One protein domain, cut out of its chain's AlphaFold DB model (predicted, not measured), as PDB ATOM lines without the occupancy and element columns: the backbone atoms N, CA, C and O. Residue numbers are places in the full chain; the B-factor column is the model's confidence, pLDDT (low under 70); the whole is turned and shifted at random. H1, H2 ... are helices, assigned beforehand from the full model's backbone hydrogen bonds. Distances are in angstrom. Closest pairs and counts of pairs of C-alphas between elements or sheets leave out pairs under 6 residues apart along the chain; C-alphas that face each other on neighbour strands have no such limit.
ATOM      1  N   GLU A   2     160.442 200.691 200.386       96.44
ATOM      2  CA  GLU A   2     159.696 199.418 200.358       96.44
ATOM      3  C   GLU A   2     160.597 198.183 200.213       96.44
ATOM      4  O   GLU A   2     160.377 197.192 200.899       96.44
ATOM      5  N   GLU A   3     161.655 198.266 199.408       95.81
ATOM      6  CA  GLU A   3     162.634 197.178 199.238       95.81
ATOM      7  C   GLU A   3     163.319 196.805 200.558       95.81
ATOM      8  O   GLU A   3     163.361 195.638 200.927       95.81
ATOM      9  N   ILE A   4     163.734 197.804 201.346       97.69
ATOM     10  CA  ILE A   4     164.338 197.586 202.669       97.69
ATOM     11  C   ILE A   4     163.358 196.869 203.610       97.69
ATOM     12  O   ILE A   4     163.767 195.997 204.372       97.69
ATOM     13  N   ARG A   5     162.063 197.212 203.568       97.81
ATOM     14  CA  ARG A   5     161.046 196.531 204.388       97.81
ATOM     15  C   ARG A   5     160.896 195.071 203.975       97.81
ATOM     16  O   ARG A   5     160.918 194.207 204.844       97.81
ATOM     17  N   ARG A   6     160.832 194.802 202.668       97.75
ATOM     18  CA  ARG A   6     160.759 193.440 202.125       97.75
ATOM     19  C   ARG A   6     161.974 192.600 202.529       97.75
ATOM     20  O   ARG A   6     161.812 191.453 202.935       97.75
ATOM     21  N   ASP A   7     163.172 193.172 202.476       97.50
ATOM     22  CA  ASP A   7     164.402 192.479 202.874       97.50
ATOM     23  C   ASP A   7     164.445 192.178 204.373       97.50
ATOM     24  O   ASP A   7     164.905 191.109 204.783       97.50
ATOM     25  N   VAL A   8     163.966 193.105 205.207       98.25
ATOM     26  CA  VAL A   8     163.861 192.888 206.655       98.25
ATOM     27  C   VAL A   8     162.850 191.784 206.954       98.25
ATOM     28  O   VAL A   8     163.173 190.868 207.702       98.25
ATOM     29  N   GLU A   9     161.673 191.818 206.330       98.06
ATOM     30  CA  GLU A   9     160.648 190.778 206.481       98.06
ATOM     31  C   GLU A   9     161.167 189.402 206.041       98.06
ATOM     32  O   GLU A   9     161.001 188.423 206.766       98.06
ATOM     33  N   SER A  10     161.876 189.333 204.910       98.06
ATOM     34  CA  SER A  10     162.511 188.105 204.416       98.06
ATOM     35  C   SER A  10     163.542 187.547 205.406       98.06
ATOM     36  O   SER A  10     163.540 186.353 205.714       98.06
ATOM     37  N   LYS A  11     164.389 188.408 205.987       98.19
ATOM     38  CA  LYS A  11     165.375 188.001 207.003       98.19
ATOM     39  C   LYS A  11     164.722 187.548 208.305       98.19
ATOM     40  O   LYS A  11     165.178 186.570 208.892       98.19
ATOM     41  N   CYS A  12     163.671 188.231 208.753       98.19
ATOM     42  CA  CYS A  12     162.901 187.818 209.924       98.19
ATOM     43  C   CYS A  12     162.260 186.443 209.700       98.19
ATOM     44  O   CYS A  12     162.417 185.569 210.546       98.19
ATOM     45  N   ALA A  13     161.646 186.215 208.536       98.31
ATOM     46  CA  ALA A  13     161.066 184.920 208.186       98.31
ATOM     47  C   ALA A  13     162.122 183.799 208.130       98.31
ATOM     48  O   ALA A  13     161.889 182.699 208.627       98.31
ATOM     49  N   ALA A  14     163.308 184.075 207.578       97.69
ATOM     50  CA  ALA A  14     164.408 183.112 207.550       97.69
ATOM     51  C   ALA A  14     164.932 182.770 208.960       97.69
ATOM     52  O   ALA A  14     165.244 181.613 209.238       97.69
ATOM     53  N   LEU A  15     165.008 183.759 209.860       98.31
ATOM     54  CA  LEU A  15     165.394 183.538 211.257       98.31
ATOM     55  C   LEU A  15     164.357 182.704 212.016       98.31
ATOM     56  O   LEU A  15     164.738 181.803 212.757       98.31
ATOM     57  N   GLU A  16     163.065 182.965 211.810       98.44
ATOM     58  CA  GLU A  16     161.989 182.164 212.403       98.44
ATOM     59  C   GLU A  16     162.058 180.704 211.938       98.44
ATOM     60  O   GLU A  16     162.061 179.796 212.771       98.44
ATOM     61  N   ALA A  17     162.220 180.475 210.631       98.25
ATOM     62  CA  ALA A  17     162.374 179.132 210.075       98.25
ATOM     63  C   ALA A  17     163.587 178.391 210.667       98.25
ATOM     64  O   ALA A  17     163.480 177.219 211.029       98.25
ATOM     65  N   PHE A  18     164.719 179.082 210.832       98.06
ATOM     66  CA  PHE A  18     165.913 178.520 211.464       98.06
ATOM     67  C   PHE A  18     165.679 178.155 212.940       98.06
ATOM     68  O   PHE A  18     166.093 177.086 213.396       98.06
ATOM     69  N   CYS A  19     164.993 179.014 213.701       98.19
ATOM     70  CA  CYS A  19     164.642 178.728 215.091       98.19
ATOM     71  C   CYS A  19     163.715 177.511 215.215       98.19
ATOM     72  O   CYS A  19     163.917 176.675 216.101       98.19
ATOM     73  N   ASP A  20     162.735 177.385 214.322       98.31
ATOM     74  CA  ASP A  20     161.819 176.246 214.293       98.31
ATOM     75  C   ASP A  20     162.536 174.941 213.926       98.31
ATOM     76  O   ASP A  20     162.315 173.908 214.570       98.31
ATOM     77  N   GLU A  21     163.439 174.980 212.946       98.25
ATOM     78  CA  GLU A  21     164.272 173.838 212.566       98.25
ATOM     79  C   GLU A  21     165.155 173.378 213.734       98.25
ATOM     80  O   GLU A  21     165.145 172.197 214.096       98.25
ATOM     81  N   ALA A  22     165.847 174.307 214.398       97.81
ATOM     82  CA  ALA A  22     166.667 174.005 215.569       97.81
ATOM     83  C   ALA A  22     165.831 173.419 216.722       97.81
ATOM     84  O   ALA A  22     166.234 172.447 217.370       97.81
ATOM     85  N   ALA A  23     164.631 173.955 216.961       97.88
ATOM     86  CA  ALA A  23     163.721 173.433 217.977       97.88
ATOM     87  C   ALA A  23     163.250 172.004 217.655       97.88
ATOM     88  O   ALA A  23     163.145 171.164 218.559       97.88
ATOM     89  N   LEU A  24     162.973 171.699 216.385       98.25
ATOM     90  CA  LEU A  24     162.639 170.345 215.940       98.25
ATOM     91  C   LEU A  24     163.828 169.391 216.079       98.25
ATOM     92  O   LEU A  24     163.638 168.275 216.576       98.25
ATOM     93  N   ALA A  25     165.035 169.831 215.718       97.62
ATOM     94  CA  ALA A  25     166.258 169.050 215.862       97.62
ATOM     95  C   ALA A  25     166.480 168.647 217.328       97.62
ATOM     96  O   ALA A  25     166.552 167.452 217.625       97.62
ATOM     97  N   LEU A  26     166.425 169.608 218.258       98.06
ATOM     98  CA  LEU A  26     166.567 169.356 219.697       98.06
ATOM     99  C   LEU A  26     165.488 168.409 220.244       98.06
ATOM    100  O   LEU A  26     165.783 167.494 221.015       98.06
ATOM    101  N   ARG A  27     164.223 168.576 219.828       97.75
ATOM    102  CA  ARG A  27     163.134 167.663 220.226       97.75
ATOM    103  C   ARG A  27     163.366 166.243 219.716       97.75
ATOM    104  O   ARG A  27     163.061 165.282 220.426       97.75
ATOM    105  N   SER A  28     163.862 166.106 218.488       98.00
ATOM    106  CA  SER A  28     164.143 164.809 217.878       98.00
ATOM    107  C   SER A  28     165.305 164.103 218.583       98.00
ATOM    108  O   SER A  28     165.185 162.926 218.925       98.00
ATOM    109  N   GLU A  29     166.366 164.840 218.912       97.25
ATOM    110  CA  GLU A  29     167.531 164.322 219.618       97.25
ATOM    111  C   GLU A  29     167.172 163.885 221.040       97.25
ATOM    112  O   GLU A  29     167.440 162.743 221.421       97.25
ATOM    113  N   LEU A  30     166.466 164.734 221.794       96.38
ATOM    114  CA  LEU A  30     165.977 164.392 223.130       96.38
ATOM    115  C   LEU A  30     165.123 163.120 223.095       96.38
ATOM    116  O   LEU A  30     165.258 162.240 223.946       96.38
ATOM    117  N   LYS A  31     164.259 162.978 222.084       97.19
ATOM    118  CA  LYS A  31     163.434 161.778 221.911       97.19
ATOM    119  C   LYS A  31     164.288 160.533 221.664       97.19
ATOM    120  O   LYS A  31     163.993 159.489 222.245       97.19
ATOM    121  N   ILE A  32     165.338 160.624 220.849       95.56
ATOM    122  CA  ILE A  32     166.277 159.518 220.606       95.56
ATOM    123  C   ILE A  32     167.018 159.150 221.897       95.56
ATOM    124  O   ILE A  32     167.087 157.970 222.240       95.56
ATOM    125  N   GLN A  33     167.513 160.133 222.652       92.31
ATOM    126  CA  GLN A  33     168.185 159.895 223.932       92.31
ATOM    127  C   GLN A  33     167.245 159.234 224.955       92.31
ATOM    128  O   GLN A  33     167.618 158.256 225.601       92.31
ATOM    129  N   LEU A  34     165.984 159.670 225.033       93.81
ATOM    130  CA  LEU A  34     164.970 159.032 225.879       93.81
ATOM    131  C   LEU A  34     164.666 157.591 225.454       93.81
ATOM    132  O   LEU A  34     164.363 156.760 226.311       93.81
ATOM    133  N   LEU A  35     164.731 157.281 224.156       94.06
ATOM    134  CA  LEU A  35     164.531 155.922 223.645       94.06
ATOM    135  C   LEU A  35     165.670 154.971 224.020       94.06
ATOM    136  O   LEU A  35     165.385 153.792 224.225       94.06
ATOM    137  N   LYS A  36     166.904 155.474 224.171       93.38
ATOM    138  CA  LYS A  36     168.048 154.694 224.680       93.38
ATOM    139  C   LYS A  36     167.873 154.289 226.145       93.38
ATOM    140  O   LYS A  36     168.409 153.272 226.562       93.38
ATOM    141  N   LEU A  37     167.116 155.068 226.921       95.00
ATOM    142  CA  LEU A  37     166.902 154.791 228.337       95.00
ATOM    143  C   LEU A  37     165.918 153.628 228.560       95.00
ATOM    144  O   LEU A  37     164.841 153.604 227.938       95.00
ATOM    145  N   PRO A  38     166.200 152.731 229.522       95.38
ATOM    146  CA  PRO A  38     165.304 151.643 229.901       95.38
ATOM    147  C   PRO A  38     163.960 152.156 230.408       95.38
ATOM    148  O   PRO A  38     163.877 153.189 231.074       95.38
ATOM    149  N   LYS A  39     162.884 151.391 230.180       95.50
ATOM    150  CA  LYS A  39     161.521 151.783 230.602       95.50
ATOM    151  C   LYS A  39     161.420 152.066 232.106       95.50
ATOM    152  O   LYS A  39     160.696 152.971 232.504       95.50
ATOM    153  N   LYS A  40     162.153 151.306 232.931       95.69
ATOM    154  CA  LYS A  40     162.187 151.489 234.392       95.69
ATOM    155  C   LYS A  40     162.777 152.848 234.776       95.69
ATOM    156  O   LYS A  40     162.230 153.521 235.638       95.69
ATOM    157  N   VAL A  41     163.849 153.256 234.097       96.44
ATOM    158  CA  VAL A  41     164.552 154.519 234.356       96.44
ATOM    159  C   VAL A  41     163.773 155.704 233.790       96.44
ATOM    160  O   VAL A  41     163.668 156.732 234.444       96.44
ATOM    161  N   ARG A  42     163.127 155.546 232.629       96.12
ATOM    162  CA  ARG A  42     162.293 156.595 232.019       96.12
ATOM    163  C   ARG A  42     161.105 157.016 232.890       96.12
ATOM    164  O   ARG A  42     160.685 158.164 232.829       96.12
ATOM    165  N   ASN A  43     160.569 156.093 233.688       96.62
ATOM    166  CA  ASN A  43     159.461 156.358 234.608       96.62
ATOM    167  C   ASN A  43     159.931 156.785 236.015       96.62
ATOM    168  O   ASN A  43     159.094 156.998 236.890       96.62
ATOM    169  N   MET A  44     161.244 156.880 236.254       96.81
ATOM    170  CA  MET A  44     161.814 157.283 237.542       96.81
ATOM    171  C   MET A  44     161.725 158.811 237.714       96.81
ATOM    172  O   MET A  44     161.954 159.545 236.750       96.81
ATOM    173  N   PRO A  45     161.417 159.332 238.918       98.00
ATOM    174  CA  PRO A  45     161.436 160.772 239.156       98.00
ATOM    175  C   PRO A  45     162.847 161.349 238.960       98.00
ATOM    176  O   PRO A  45     163.839 160.773 239.406       98.00
ATOM    177  N   LEU A  46     162.932 162.534 238.342       96.25
ATOM    178  CA  LEU A  46     164.204 163.156 237.948       96.25
ATOM    179  C   LEU A  46     165.182 163.344 239.123       96.25
ATOM    180  O   LEU A  46     166.384 163.178 238.954       96.25
ATOM    181  N   LYS A  47     164.677 163.640 240.328       97.81
ATOM    182  CA  LYS A  47     165.509 163.781 241.536       97.81
ATOM    183  C   LYS A  47     166.239 162.482 241.893       97.81
ATOM    184  O   LYS A  47     167.425 162.515 242.206       97.81
ATOM    185  N   GLU A  48     165.551 161.345 241.812       97.38
ATOM    186  CA  GLU A  48     166.172 160.038 242.054       97.38
ATOM    187  C   GLU A  48     167.153 159.672 240.945       97.38
ATOM    188  O   GLU A  48     168.215 159.124 241.227       97.38
ATOM    189  N   PHE A  49     166.819 160.006 239.696       96.62
ATOM    190  CA  PHE A  49     167.706 159.787 238.559       96.62
ATOM    191  C   PHE A  49     169.040 160.523 238.735       96.62
ATOM    192  O   PHE A  49     170.102 159.917 238.611       96.62
ATOM    193  N   LEU A  50     168.991 161.810 239.093       96.81
ATOM    194  CA  LEU A  50     170.188 162.610 239.356       96.81
ATOM    195  C   LEU A  50     170.985 162.066 240.547       96.81
ATOM    196  O   LEU A  50     172.205 161.988 240.470       96.81
ATOM    197  N   SER A  51     170.311 161.630 241.616       97.56
ATOM    198  CA  SER A  51     170.985 161.062 242.787       97.56
ATOM    199  C   SER A  51     171.680 159.728 242.500       97.56
ATOM    200  O   SER A  51     172.735 159.478 243.072       97.56
ATOM    201  N   LYS A  52     171.091 158.859 241.668       96.12
ATOM    202  CA  LYS A  52     171.625 157.514 241.392       96.12
ATOM    203  C   LYS A  52     172.670 157.510 240.280       96.12
ATOM    204  O   LYS A  52     173.677 156.828 240.397       96.12
ATOM    205  N   PHE A  53     172.436 158.277 239.217       95.88
ATOM    206  CA  PHE A  53     173.252 158.232 237.999       95.88
ATOM    207  C   PHE A  53     174.092 159.497 237.782       95.88
ATOM    208  O   PHE A  53     174.774 159.607 236.767       95.88
ATOM    209  N   ALA A  54     174.050 160.465 238.707       94.88
ATOM    210  CA  ALA A  54     174.709 161.770 238.572       94.88
ATOM    211  C   ALA A  54     174.322 162.525 237.282       94.88
ATOM    212  O   ALA A  54     175.087 163.338 236.776       94.88
ATOM    213  N   GLY A  55     173.140 162.230 236.726       91.25
ATOM    214  CA  GLY A  55     172.677 162.795 235.457       91.25
ATOM    215  C   GLY A  55     173.314 162.198 234.198       91.25
ATOM    216  O   GLY A  55     173.001 162.656 233.104       91.25
ATOM    217  N   ASP A  56     174.160 161.175 234.320       93.75
ATOM    218  CA  ASP A  56     174.854 160.574 233.183       93.75
ATOM    219  C   ASP A  56     174.079 159.372 232.618       93.75
ATOM    220  O   ASP A  56     173.911 158.334 233.264       93.75
ATOM    221  N   ILE A  57     173.608 159.511 231.376       91.81
ATOM    222  CA  ILE A  57     172.867 158.469 230.652       91.81
ATOM    223  C   ILE A  57     173.758 157.252 230.369       91.81
ATOM    224  O   ILE A  57     173.262 156.124 230.350       91.81
ATOM    225  N   ASN A  58     175.065 157.442 230.178       93.62
ATOM    226  CA  ASN A  58     175.963 156.344 229.819       93.62
ATOM    227  C   ASN A  58     176.128 155.351 230.975       93.62
ATOM    228  O   ASN A  58     176.184 154.145 230.739       93.62
ATOM    229  N   LYS A  59     176.105 155.835 232.224       93.81
ATOM    230  CA  LYS A  59     176.147 154.987 233.428       93.81
ATOM    231  C   LYS A  59     174.934 154.071 233.526       93.81
ATOM    232  O   LYS A  59     175.077 152.899 233.837       93.81
ATOM    233  N   VAL A  60     173.755 154.578 233.165       94.69
ATOM    234  CA  VAL A  60     172.519 153.779 233.128       94.69
ATOM    235  C   VAL A  60     172.643 152.619 232.144       94.69
ATOM    236  O   VAL A  60     172.213 151.505 232.437       94.69
ATOM    237  N   ILE A  61     173.204 152.891 230.964       92.75
ATOM    238  CA  ILE A  61     173.377 151.887 229.911       92.75
ATOM    239  C   ILE A  61     174.404 150.840 230.356       92.75
ATOM    240  O   ILE A  61     174.162 149.648 230.190       92.75
ATOM    241  N   LEU A  62     175.519 151.271 230.957       93.31
ATOM    242  CA  LEU A  62     176.541 150.382 231.516       93.31
ATOM    243  C   LEU A  62     175.974 149.479 232.617       93.31
ATOM    244  O   LEU A  62     176.183 148.271 232.571       93.31
ATOM    245  N   ASP A  63     175.200 150.031 233.552       93.56
ATOM    246  CA  ASP A  63     174.573 149.263 234.632       93.56
ATOM    247  C   ASP A  63     173.568 148.236 234.099       93.56
ATOM    248  O   ASP A  63     173.520 147.104 234.580       93.56
ATOM    249  N   GLU A  64     172.769 148.598 233.090       91.19
ATOM    250  CA  GLU A  64     171.820 147.662 232.483       91.19
ATOM    251  C   GLU A  64     172.532 146.563 231.693       91.19
ATOM    252  O   GLU A  64     172.143 145.396 231.790       91.19
ATOM    253  N   LEU A  65     173.580 146.908 230.939       89.12
ATOM    254  CA  LEU A  65     174.409 145.919 230.258       89.12
ATOM    255  C   LEU A  65     175.011 144.963 231.284       89.12
ATOM    256  O   LEU A  65     174.804 143.759 231.159       89.12
ATOM    257  N   ASN A  66     175.658 145.475 232.332       91.12
ATOM    258  CA  ASN A  66     176.244 144.665 233.400       91.12
ATOM    259  C   ASN A  66     175.203 143.759 234.067       91.12
ATOM    260  O   ASN A  66     175.443 142.564 234.230       91.12
ATOM    261  N   ALA A  67     174.012 144.280 234.377       89.75
ATOM    262  CA  ALA A  67     172.923 143.478 234.927       89.75
ATOM    263  C   ALA A  67     172.503 142.351 233.972       89.75
ATOM    264  O   ALA A  67     172.250 141.230 234.410       89.75
ATOM    265  N   ARG A  68     172.456 142.630 232.665       87.31
ATOM    266  CA  ARG A  68     172.087 141.650 231.642       87.31
ATOM    267  C   ARG A  68     173.154 140.568 231.472       87.31
ATOM    268  O   ARG A  68     172.784 139.400 231.383       87.31
ATOM    269  N   TRP A  69     174.437 140.933 231.483       84.31
ATOM    270  CA  TRP A  69     175.567 139.994 231.434       84.31
ATOM    271  C   TRP A  69     175.588 139.074 232.659       84.31
ATOM    272  O   TRP A  69     175.619 137.856 232.498       84.31
ATOM    273  N   ILE A  70     175.430 139.626 233.868       84.00
ATOM    274  CA  ILE A  70     175.387 138.836 235.112       84.00
ATOM    275  C   ILE A  70     174.222 137.835 235.091       84.00
ATOM    276  O   ILE A  70     174.386 136.677 235.466       84.00
ATOM    277  N   THR A  71     173.046 138.240 234.596       78.56
ATOM    278  CA  THR A  71     171.906 137.314 234.459       78.56
ATOM    279  C   THR A  71     172.066 136.289 233.335       78.56
ATOM    280  O   THR A  71     171.381 135.271 233.355       78.56
ATOM    281  N   SER A  72     172.936 136.548 232.355       71.25
ATOM    282  CA  SER A  72     173.151 135.663 231.207       71.25
ATOM    283  C   SER A  72     174.118 134.521 231.519       71.25
ATOM    284  O   SER A  72     173.959 133.448 230.949       71.25
ATOM    285  N   GLU A  73     175.104 134.731 232.392       63.78
ATOM    286  CA  GLU A  73     176.110 133.703 232.709       63.78
ATOM    287  C   GLU A  73     175.754 132.863 233.948       63.78
ATOM    288  O   GLU A  73     176.223 131.738 234.079       63.78
TER     289      GLU A  73
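AT A GLANCE: This is residues 2 to 73 of the 333 residues of the protein "Nbl1_Borealin_N domain-containing protein" of Chloropicon primus (UniProt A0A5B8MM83). One long helix, H1, and a shorter one, H4, run the same way nearly end to end, and at their junction the chain makes a small side loop that holds the short helices H2 and H3. The outline is a rod, with residues 2 to 32 of H1 sticking out at one end and residues 65 to 73 of H4 at the other. The printed part has 72 residues with four named helices in the order H1, H2, H3, H4 and no named strand, and its class is all helix. It is extended, with a radius of gyration of the C-alphas of 21.2 A and spans of 74 by 25 by 16 A.

HOW THE PARTS SIT: H1, residues 2 to 36, and H2, residues 39 to 42, are close but not clearly touching; their closest C-alphas, those of Leu 34 and Arg 42, are 7.1 A apart. H2 and H3, residues 46 to 53, are also close but not clearly touching, the closest C-alphas being those of Val 41 and Phe 49 at 7.4 A. H3 and H4, residues 57 to 73, are close but not clearly touching at Phe 53 and Lys 59, whose C-alphas are the closest at 6.3 A; they run the same way at a steep tilt of 60 degrees. H1 and H4 are close but not clearly touching, with their closest C-alphas, those of Lys 36 and Ile 61, 8.0 A apart; they run the same way at a shallow tilt of 26 degrees. H1 and H3 are apart, and H2 and H4 only just so, at 8.1 A between their closest C-alphas. In H1, H3 and H4 every O i to N i+4 pair is within hydrogen-bond range; H2 is too short for such a pair, and its one O i to N i+3 pair is not within range.

IN THESE COORDINATES: H1 begins at C-alpha 2, (159.696, 199.418, 200.358), and measures 51.6 A to C-alpha 36 at (168.048, 154.694, 224.680). H2 measures 5.1 A and H3 10.3 A. H4 measures 25.1 A and ends at C-alpha 73, (176.110, 133.703, 232.709).

THE WHOLE: The C-alphas of Glu 2 and Glu 73, the two farthest apart, are 75.1 A apart. The printed part has no cut, and its three links are tight. The mean pLDDT of the printed part is 94.5, and one residue, 73, is under 70.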